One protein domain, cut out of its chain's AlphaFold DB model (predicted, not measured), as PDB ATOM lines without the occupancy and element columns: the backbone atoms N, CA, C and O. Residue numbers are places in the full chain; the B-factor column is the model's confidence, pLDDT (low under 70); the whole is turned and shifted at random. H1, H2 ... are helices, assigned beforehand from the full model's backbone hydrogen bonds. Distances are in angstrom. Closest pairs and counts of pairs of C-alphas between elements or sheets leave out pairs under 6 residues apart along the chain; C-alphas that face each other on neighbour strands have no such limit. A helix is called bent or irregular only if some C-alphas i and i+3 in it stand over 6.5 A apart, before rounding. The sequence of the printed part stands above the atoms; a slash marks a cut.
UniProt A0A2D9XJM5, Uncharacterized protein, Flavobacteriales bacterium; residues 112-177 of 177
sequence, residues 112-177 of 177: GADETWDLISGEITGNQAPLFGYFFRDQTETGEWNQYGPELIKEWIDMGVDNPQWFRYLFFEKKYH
ATOM      1  N   GLY A 112     177.976 160.141 114.351       80.31
ATOM      2  CA  GLY A 112     177.028 161.134 113.843       80.31
ATOM      3  C   GLY A 112     176.168 161.763 114.946       80.31
ATOM      4  O   GLY A 112     176.070 161.247 116.061       80.31
ATOM      5  N   ALA A 113     175.489 162.868 114.622       81.25
ATOM      6  CA  ALA A 113     174.541 163.502 115.543       81.25
ATOM      7  C   ALA A 113     173.385 162.554 115.914       81.25
ATOM      8  O   ALA A 113     173.040 162.443 117.087       81.25
ATOM      9  N   ASP A 114     172.859 161.811 114.934       81.94
ATOM     10  CA  ASP A 114     171.772 160.847 115.143       81.94
ATOM     11  C   ASP A 114     172.215 159.655 116.005       81.94
ATOM     12  O   ASP A 114     171.459 159.187 116.849       81.94
ATOM     13  N   GLU A 115     173.456 159.185 115.843       81.69
ATOM     14  CA  GLU A 115     174.015 158.091 116.649       81.69
ATOM     15  C   GLU A 115     174.293 158.546 118.084       81.69
ATOM     16  O   GLU A 115     173.986 157.832 119.035       81.69
ATOM     17  N   THR A 116     174.823 159.759 118.259       83.69
ATOM     18  CA  THR A 116     174.987 160.368 119.586       83.69
ATOM     19  C   THR A 116     173.631 160.537 120.270       83.69
ATOM     20  O   THR A 116     173.485 160.186 121.442       83.69
ATOM     21  N   TRP A 117     172.617 161.014 119.537       83.75
ATOM     22  CA  TRP A 117     171.252 161.125 120.046       83.75
ATOM     23  C   TRP A 117     170.661 159.765 120.406       83.75
ATOM     24  O   TRP A 117     170.012 159.650 121.444       83.75
ATOM     25  N   ASP A 118     170.892 158.727 119.606       84.75
ATOM     26  CA  ASP A 118     170.414 157.377 119.903       84.75
ATOM     27  C   ASP A 118     171.110 156.767 121.125       84.75
ATOM     28  O   ASP A 118     170.453 156.144 121.949       84.75
ATOM     29  N   LEU A 119     172.404 157.021 121.330       86.31
ATOM     30  CA  LEU A 119     173.097 156.584 122.547       86.31
ATOM     31  C   LEU A 119     172.501 157.211 123.811       86.31
ATOM     32  O   LEU A 119     172.498 156.583 124.870       86.31
ATOM     33  N   ILE A 120     172.007 158.443 123.706       86.62
ATOM     34  CA  ILE A 120     171.340 159.141 124.801       86.62
ATOM     35  C   ILE A 120     169.908 158.614 124.928       86.62
ATOM     36  O   ILE A 120     169.565 157.994 125.932       86.62
ATOM     37  N   SER A 121     169.074 158.833 123.919       84.38
ATOM     38  CA  SER A 121     167.628 158.606 123.964       84.38
ATOM     39  C   SER A 121     167.219 157.139 123.821       84.38
ATOM     40  O   SER A 121     166.232 156.725 124.425       84.38
ATOM     41  N   GLY A 122     167.958 156.336 123.059       84.06
ATOM     42  CA  GLY A 122     167.567 154.993 122.630       84.06
ATOM     43  C   GLY A 122     166.390 154.975 121.650       84.06
ATOM     44  O   GLY A 122     165.737 153.942 121.520       84.06
ATOM     45  N   GLU A 123     166.060 156.099 121.008       84.56
ATOM     46  CA  GLU A 123     164.874 156.238 120.148       84.56
ATOM     47  C   GLU A 123     164.959 155.403 118.856       84.56
ATOM     48  O   GLU A 123     163.931 154.970 118.335       84.56
ATOM     49  N   ILE A 124     166.167 155.131 118.354       81.62
ATOM     50  CA  ILE A 124     166.407 154.421 117.091       81.62
ATOM     51  C   ILE A 124     166.693 152.937 117.342       81.62
ATOM     52  O   ILE A 124     166.065 152.078 116.719       81.62
ATOM     53  N   THR A 125     167.628 152.604 118.239       80.31
ATOM     54  CA  THR A 125     168.048 151.205 118.473       80.31
ATOM     55  C   THR A 125     167.418 150.558 119.701       80.31
ATOM     56  O   THR A 125     167.548 149.345 119.883       80.31
ATOM     57  N   GLY A 126     166.752 151.336 120.560       79.75
ATOM     58  CA  GLY A 126     166.277 150.875 121.866       79.75
ATOM     59  C   GLY A 126     167.390 150.699 122.902       79.75
ATOM     60  O   GLY A 126     167.108 150.269 124.019       79.75
ATOM     61  N   ASN A 127     168.646 151.013 122.557       80.06
ATOM     62  CA  ASN A 127     169.796 150.844 123.439       80.06
ATOM     63  C   ASN A 127     170.304 152.199 123.921       80.06
ATOM     64  O   ASN A 127     170.991 152.916 123.203       80.06
ATOM     65  N   GLN A 128     170.016 152.511 125.178       83.25
ATOM     66  CA  GLN A 128     170.575 153.678 125.846       83.25
ATOM     67  C   GLN A 128     171.916 153.325 126.480       83.25
ATOM     68  O   GLN A 128     172.059 152.282 127.128       83.25
ATOM     69  N   ALA A 129     172.893 154.220 126.373       83.44
ATOM     70  CA  ALA A 129     174.109 154.086 127.152       83.44
ATOM     71  C   ALA A 129     173.784 154.361 128.638       83.44
ATOM     72  O   ALA A 129     173.277 155.438 128.967       83.44
ATOM     73  N   PRO A 130     174.128 153.445 129.568       79.25
ATOM     74  CA  PRO A 130     173.800 153.594 130.991       79.25
ATOM     75  C   PRO A 130     174.317 154.892 131.627       79.25
ATOM     76  O   PRO A 130     173.753 155.377 132.603       79.25
ATOM     77  N   LEU A 131     175.384 155.461 131.059       79.94
ATOM     78  CA  LEU A 131     175.982 156.722 131.484       79.94
ATOM     79  C   LEU A 131     174.984 157.887 131.484       79.94
ATOM     80  O   LEU A 131     175.040 158.729 132.378       79.94
ATOM     81  N   PHE A 132     174.071 157.945 130.512       81.88
ATOM     82  CA  PHE A 132     173.182 159.098 130.377       81.88
ATOM     83  C   PHE A 132     172.028 159.083 131.379       81.88
ATOM     84  O   PHE A 132     171.593 160.146 131.820       81.88
ATOM     85  N   GLY A 133     171.628 157.905 131.862       80.88
ATOM     86  CA  GLY A 133     170.583 157.781 132.881       80.88
ATOM     87  C   GLY A 133     170.899 158.509 134.193       80.88
ATOM     88  O   GLY A 133     169.989 158.846 134.943       80.88
ATOM     89  N   TYR A 134     172.172 158.810 134.481       78.44
ATOM     90  CA  TYR A 134     172.541 159.623 135.645       78.44
ATOM     91  C   TYR A 134     172.163 161.101 135.505       78.44
ATOM     92  O   TYR A 134     171.892 161.746 136.519       78.44
ATOM     93  N   PHE A 135     172.163 161.639 134.285       82.31
ATOM     94  CA  PHE A 135     171.874 163.054 134.038       82.31
ATOM     95  C   PHE A 135     170.374 163.327 133.996       82.31
ATOM     96  O   PHE A 135     169.939 164.384 134.439       82.31
ATOM     97  N   PHE A 136     169.593 162.351 133.542       82.94
ATOM     98  CA  PHE A 136     168.162 162.479 133.282       82.94
ATOM     99  C   PHE A 136     167.355 161.593 134.236       82.94
ATOM    100  O   PHE A 136     166.688 160.641 133.831       82.94
ATOM    101  N   ARG A 137     167.468 161.889 135.532       79.50
ATOM    102  CA  ARG A 137     166.702 161.223 136.587       79.50
ATOM    103  C   ARG A 137     166.288 162.189 137.687       79.50
ATOM    104  O   ARG A 137     167.045 163.099 138.015       79.50
ATOM    105  N   ASP A 138     165.155 161.949 138.318       78.06
ATOM    106  CA  ASP A 138     164.665 162.678 139.489       78.06
ATOM    107  C   ASP A 138     164.132 161.698 140.537       78.06
ATOM    108  O   ASP A 138     163.806 160.548 140.225       78.06
ATOM    109  N   GLN A 139     164.076 162.148 141.786       75.19
ATOM    110  CA  GLN A 139     163.395 161.439 142.858       75.19
ATOM    111  C   GLN A 139     161.929 161.861 142.882       75.19
ATOM    112  O   GLN A 139     161.612 163.045 142.981       75.19
ATOM    113  N   THR A 140     161.030 160.886 142.824       73.44
ATOM    114  CA  THR A 140     159.598 161.101 143.030       73.44
ATOM    115  C   THR A 140     159.324 161.573 144.460       73.44
ATOM    116  O   THR A 140     160.164 161.447 145.354       73.44
ATOM    117  N   GLU A 141     158.102 162.045 144.723       74.38
ATOM    118  CA  GLU A 141     157.657 162.403 146.082       74.38
ATOM    119  C   GLU A 141     157.800 161.245 147.091       74.38
ATOM    120  O   GLU A 141     157.945 161.472 148.291       74.38
ATOM    121  N   THR A 142     157.798 159.995 146.610       77.06
ATOM    122  CA  THR A 142     157.997 158.778 147.410       77.06
ATOM    123  C   THR A 142     159.473 158.426 147.641       77.06
ATOM    124  O   THR A 142     159.764 157.494 148.390       77.06
ATOM    125  N   GLY A 143     160.408 159.173 147.046       71.50
ATOM    126  CA  GLY A 143     161.855 158.967 147.153       71.50
ATOM    127  C   GLY A 143     162.429 157.942 146.168       71.50
ATOM    128  O   GLY A 143     163.618 157.626 146.238       71.50
ATOM    129  N   GLU A 144     161.610 157.425 145.253       77.50
ATOM    130  CA  GLU A 144     162.037 156.488 144.214       77.50
ATOM    131  C   GLU A 144     162.643 157.243 143.030       77.50
ATOM    132  O   GLU A 144     162.196 158.329 142.676       77.50
ATOM    133  N   TRP A 145     163.665 156.674 142.395       78.19
ATOM    134  CA  TRP A 145     164.205 157.248 141.165       78.19
ATOM    135  C   TRP A 145     163.278 156.935 139.996       78.19
ATOM    136  O   TRP A 145     162.881 155.782 139.809       78.19
ATOM    137  N   ASN A 146     162.957 157.947 139.194       77.19
ATOM    138  CA  ASN A 146     162.217 157.742 137.957       77.19
ATOM    139  C   ASN A 146     163.023 156.902 136.948       77.19
ATOM    140  O   ASN A 146     164.247 156.757 137.027       77.19
ATOM    141  N   GLN A 147     162.304 156.324 135.987       73.12
ATOM    142  CA  GLN A 147     162.937 155.647 134.865       73.12
ATOM    143  C   GLN A 147     163.376 156.676 133.827       73.12
ATOM    144  O   GLN A 147     162.603 157.541 133.419       73.12
ATOM    145  N   TYR A 148     164.625 156.545 133.402       79.62
ATOM    146  CA  TYR A 148     165.187 157.297 132.297       79.62
ATOM    147  C   TYR A 148     164.548 156.864 130.967       79.62
ATOM    148  O   TYR A 148     164.420 155.669 130.704       79.62
ATOM    149  N   GLY A 149     164.145 157.823 130.128       80.44
ATOM    150  CA  GLY A 149     163.519 157.552 128.833       80.44
ATOM    151  C   GLY A 149     163.472 158.784 127.919       80.44
ATOM    152  O   GLY A 149     163.591 159.902 128.422       80.44
ATOM    153  N   PRO A 150     163.261 158.604 126.597       80.62
ATOM    154  CA  PRO A 150     163.240 159.705 125.628       80.62
ATOM    155  C   PRO A 150     162.265 160.829 125.992       80.62
ATOM    156  O   PRO A 150     162.589 162.002 125.837       80.62
ATOM    157  N   GLU A 151     161.086 160.479 126.507       83.06
ATOM    158  CA  GLU A 151     160.043 161.467 126.808       83.06
ATOM    159  C   GLU A 151     160.399 162.343 128.005       83.06
ATOM    160  O   GLU A 151     160.148 163.541 127.975       83.06
ATOM    161  N   LEU A 152     161.077 161.778 129.009       82.75
ATOM    162  CA  LEU A 152     161.596 162.547 130.137       82.75
ATOM    163  C   LEU A 152     162.649 163.562 129.669       82.75
ATOM    164  O   LEU A 152     162.669 164.694 130.136       82.75
ATOM    165  N   ILE A 153     163.517 163.169 128.730       83.12
ATOM    166  CA  ILE A 153     164.539 164.062 128.168       83.12
ATOM    167  C   ILE A 153     163.874 165.229 127.437       83.12
ATOM    168  O   ILE A 153     164.252 166.378 127.661       83.12
ATOM    169  N   LYS A 154     162.878 164.941 126.588       84.25
ATOM    170  CA  LYS A 154     162.118 165.967 125.861       84.25
ATOM    171  C   LYS A 154     161.412 166.912 126.833       84.25
ATOM    172  O   LYS A 154     161.596 168.118 126.731       84.25
ATOM    173  N   GLU A 155     160.718 166.374 127.835       84.62
ATOM    174  CA  GLU A 155     160.057 167.162 128.882       84.62
ATOM    175  C   GLU A 155     161.047 168.077 129.620       84.62
ATOM    176  O   GLU A 155     160.771 169.248 129.856       84.62
ATOM    177  N   TRP A 156     162.233 167.571 129.959       85.12
ATOM    178  CA  TRP A 156     163.263 168.349 130.645       85.12
ATOM    179  C   TRP A 156     163.820 169.482 129.791       85.12
ATOM    180  O   TRP A 156     164.049 170.569 130.319       85.12
ATOM    181  N   ILE A 157     164.040 169.229 128.500       82.94
ATOM    182  CA  ILE A 157     164.470 170.247 127.536       82.94
ATOM    183  C   ILE A 157     163.379 171.310 127.374       82.94
ATOM    184  O   ILE A 157     163.692 172.498 127.395       82.94
ATOM    185  N   ASP A 158     162.114 170.896 127.284       87.81
ATOM    186  CA  ASP A 158     160.968 171.798 127.148       87.81
ATOM    187  C   ASP A 158     160.765 172.670 128.397       87.81
ATOM    188  O   ASP A 158     160.485 173.863 128.278       87.81
ATOM    189  N   MET A 159     160.943 172.102 129.596       86.31
ATOM    190  CA  MET A 159     160.926 172.851 130.861       86.31
ATOM    191  C   MET A 159     162.125 173.801 130.992       86.31
ATOM    192  O   MET A 159     162.023 174.853 131.624       86.31
ATOM    193  N   GLY A 160     163.276 173.443 130.420       86.12
ATOM    194  CA  GLY A 160     164.480 174.264 130.464       86.12
ATOM    195  C   GLY A 160     164.898 174.619 131.895       86.12
ATOM    196  O   GLY A 160     164.954 173.770 132.784       86.12
ATOM    197  N   VAL A 161     165.161 175.907 132.132       86.56
ATOM    198  CA  VAL A 161     165.584 176.439 133.443       86.56
ATOM    199  C   VAL A 161     164.548 176.272 134.556       86.56
ATOM    200  O   VAL A 161     164.918 176.365 135.727       86.56
ATOM    201  N   ASP A 162     163.281 176.022 134.214       87.00
ATOM    202  CA  ASP A 162     162.223 175.792 135.200       87.00
ATOM    203  C   ASP A 162     162.309 174.382 135.810       87.00
ATOM    204  O   ASP A 162     161.716 174.118 136.858       87.00
ATOM    205  N   ASN A 163     163.090 173.481 135.204       84.88
ATOM    206  CA  ASN A 163     163.383 172.172 135.764       84.88
ATOM    207  C   ASN A 163     164.382 172.286 136.939       84.88
ATOM    208  O   ASN A 163     165.527 172.700 136.733       84.88
ATOM    209  N   PRO A 164     164.040 171.829 138.158       81.75
ATOM    210  CA  PRO A 164     164.966 171.820 139.296       81.75
ATOM    211  C   PRO A 164     166.271 171.046 139.041       81.75
ATOM    212  O   PRO A 164     167.297 171.329 139.658       81.75
ATOM    213  N   GLN A 165     166.250 170.087 138.112       83.38
ATOM    214  CA  GLN A 165     167.398 169.274 137.711       83.38
ATOM    215  C   GLN A 165     168.183 169.861 136.527       83.38
ATOM    216  O   GLN A 165     169.122 169.224 136.044       83.38
ATOM    217  N   TRP A 166     167.857 171.075 136.061       85.88
ATOM    218  CA  TRP A 166     168.482 171.693 134.883       85.88
ATOM    219  C   TRP A 166     170.011 171.786 134.975       85.88
ATOM    220  O   TRP A 166     170.713 171.669 133.974       85.88
ATOM    221  N   PHE A 167     170.567 171.903 136.184       84.62
ATOM    222  CA  PHE A 167     172.019 171.894 136.395       84.62
ATOM    223  C   PHE A 167     172.702 170.607 135.895       84.62
ATOM    224  O   PHE A 167     173.856 170.659 135.467       84.62
ATOM    225  N   ARG A 168     172.011 169.456 135.923       84.69
ATOM    226  CA  ARG A 168     172.530 168.187 135.388       84.69
ATOM    227  C   ARG A 168     172.578 168.210 133.867       84.69
ATOM    228  O   ARG A 168     173.551 167.722 133.301       84.69
ATOM    229  N   TYR A 169     171.578 168.823 133.233       82.62
ATOM    230  CA  TYR A 169     171.572 169.045 131.790       82.62
ATOM    231  C   TYR A 169     172.703 169.989 131.365       82.62
ATOM    232  O   TYR A 169     173.469 169.649 130.472       82.62
ATOM    233  N   LEU A 170     172.895 171.114 132.065       84.06
ATOM    234  CA  LEU A 170     174.005 172.039 131.793       84.06
ATOM    235  C   LEU A 170     175.382 171.378 131.960       84.06
ATOM    236  O   LEU A 170     176.316 171.660 131.211       84.06
ATOM    237  N   PHE A 171     175.527 170.496 132.952       84.38
ATOM    238  CA  PHE A 171     176.751 169.715 133.121       84.38
ATOM    239  C   PHE A 171     176.955 168.726 131.969       84.38
ATOM    240  O   PHE A 171     178.072 168.592 131.473       84.38
ATOM    241  N   PHE A 172     175.887 168.042 131.554       83.62
ATOM    242  CA  PHE A 172     175.898 167.147 130.402       83.62
ATOM    243  C   PHE A 172     176.314 167.896 129.127       83.62
ATOM    244  O   PHE A 172     177.262 167.472 128.472       83.62
ATOM    245  N   GLU A 173     175.692 169.041 128.834       81.12
ATOM    246  CA  GLU A 173     176.024 169.880 127.679       81.12
ATOM    247  C   GLU A 173     177.504 170.268 127.708       81.12
ATOM    248  O   GLU A 173     178.238 169.949 126.787       81.12
ATOM    249  N   LYS A 174     178.002 170.822 128.819       82.88
ATOM    250  CA  LYS A 174     179.416 171.211 128.946       82.88
ATOM    251  C   LYS A 174     180.406 170.051 128.748       82.88
ATOM    252  O   LYS A 174     181.561 170.291 128.404       82.88
ATOM    253  N   LYS A 175     180.016 168.819 129.093       75.12
ATOM    254  CA  LYS A 175     180.910 167.652 129.056       75.12
ATOM    255  C   LYS A 175     180.905 166.943 127.700       75.12
ATOM    256  O   LYS A 175     181.912 166.324 127.370       75.12
ATOM    257  N   TYR A 176     179.800 167.003 126.956       71.19
ATOM    258  CA  TYR A 176     179.602 166.216 125.732       71.19
ATOM    259  C   TYR A 176     179.280 167.049 124.477       71.19
ATOM    260  O   TYR A 176     179.158 166.463 123.403       71.19
ATOM    261  N   HIS A 177     179.178 168.378 124.589       58.28
ATOM    262  CA  HIS A 177     179.087 169.342 123.484       58.28
ATOM    263  C   HIS A 177     180.231 170.362 123.554       58.28
ATOM    264  O   HIS A 177     180.695 170.770 122.464       58.28
TER     265      HIS A 177
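This is residues 112 to 177 of the 177 residues of an uncharacterized protein of Flavobacteriales bacterium (UniProt A0A2D9XJM5). What does this domain look like? Three short helices stand as an open C: H2 is its back, and H1 and H3 are its two arms, H1 near the first end of H2 and H3 near its last end. The long link of residues 122 to 149 passes through the middle of the domain around Phe 136, then loops out to Thr 142 at one end of the long axis and comes back to H2. How much is printed, and of what class is it? The printed part has 66 residues with three named helices, in the order H1, H2, H3, and no named strand; it is all helix by class, with 33 of the 66 residues in those helices. How large and how dense is it? The whole is compact, with a radius of gyration of the C-alphas of 11.9 A, and elongated in outline, with spans of 36 by 23 by 19 A.

Where does the first helix stand? After Gly 112, H1 takes residues 113 to 121, from C-alpha 113 at (174.541, 163.502, 115.543) to C-alpha 121 at (167.628, 158.606, 123.964), a length of 11.9 A. What follows it? Residues 122 to 149 hold no named element. Then H2 takes residues 150 to 162, 18.7 A from first to last C-alpha, beginning at C-alpha 150 at (163.240, 159.705, 125.628). Is H2 even along its length? It is irregular: C-alphas 158 and 161 are 9.1 A apart, against about 5 A in a regular helix, and its line is a rough one. Where is the last helix? H3 takes residues 166 to 176 and measures 15.4 A, ending at C-alpha 176 at (179.602, 166.216, 125.732).

How does H1 stand to H2? They are close but not clearly touching, with 2 pairs of C-alphas within 8 A, and the closest C-alphas are those of Ser 121 and Pro 150, 4.8 A apart. Their lines are about perpendicular, at 88 degrees, and their centres are 16.2 A apart. How does H3 stand to H2? These two are also close but not clearly touching, with 2 pairs of C-alphas within 8 A; the closest C-alphas are those of Gly 160 and Trp 166, 6.5 A apart. They run opposite ways at a steep tilt of 67 degrees, with 12.8 A from centre to centre. Do H1 and H3 come together? H1 and H3 are apart, with no C-alpha of the one within 8 A of the other. What do the backbone N and O atoms show? In H1 and H3 every O i to N i+4 pair is within hydrogen-bond range, and in H2 7 of 9 are.

How far does the printed part reach? The two C-alphas farthest apart are those of Gly 112 and Thr 142, at 38.7 A, while the first and last printed C-alphas, those of Gly 112 and His 177, are 12.8 A apart. Are there cuts, and how long are the links? The printed part has no cut and ends at residue 177, the chain's last residue. The link from H1 to H2 is long, with 28 residues, whose C-alphas lie 3 to 21 A from the mean of the C-alphas; the link from H2 to H3 is tight, with 3 residues. How confident is the model? The mean pLDDT of the printed part is 81.2, and one printed residue, His 177, is under 70.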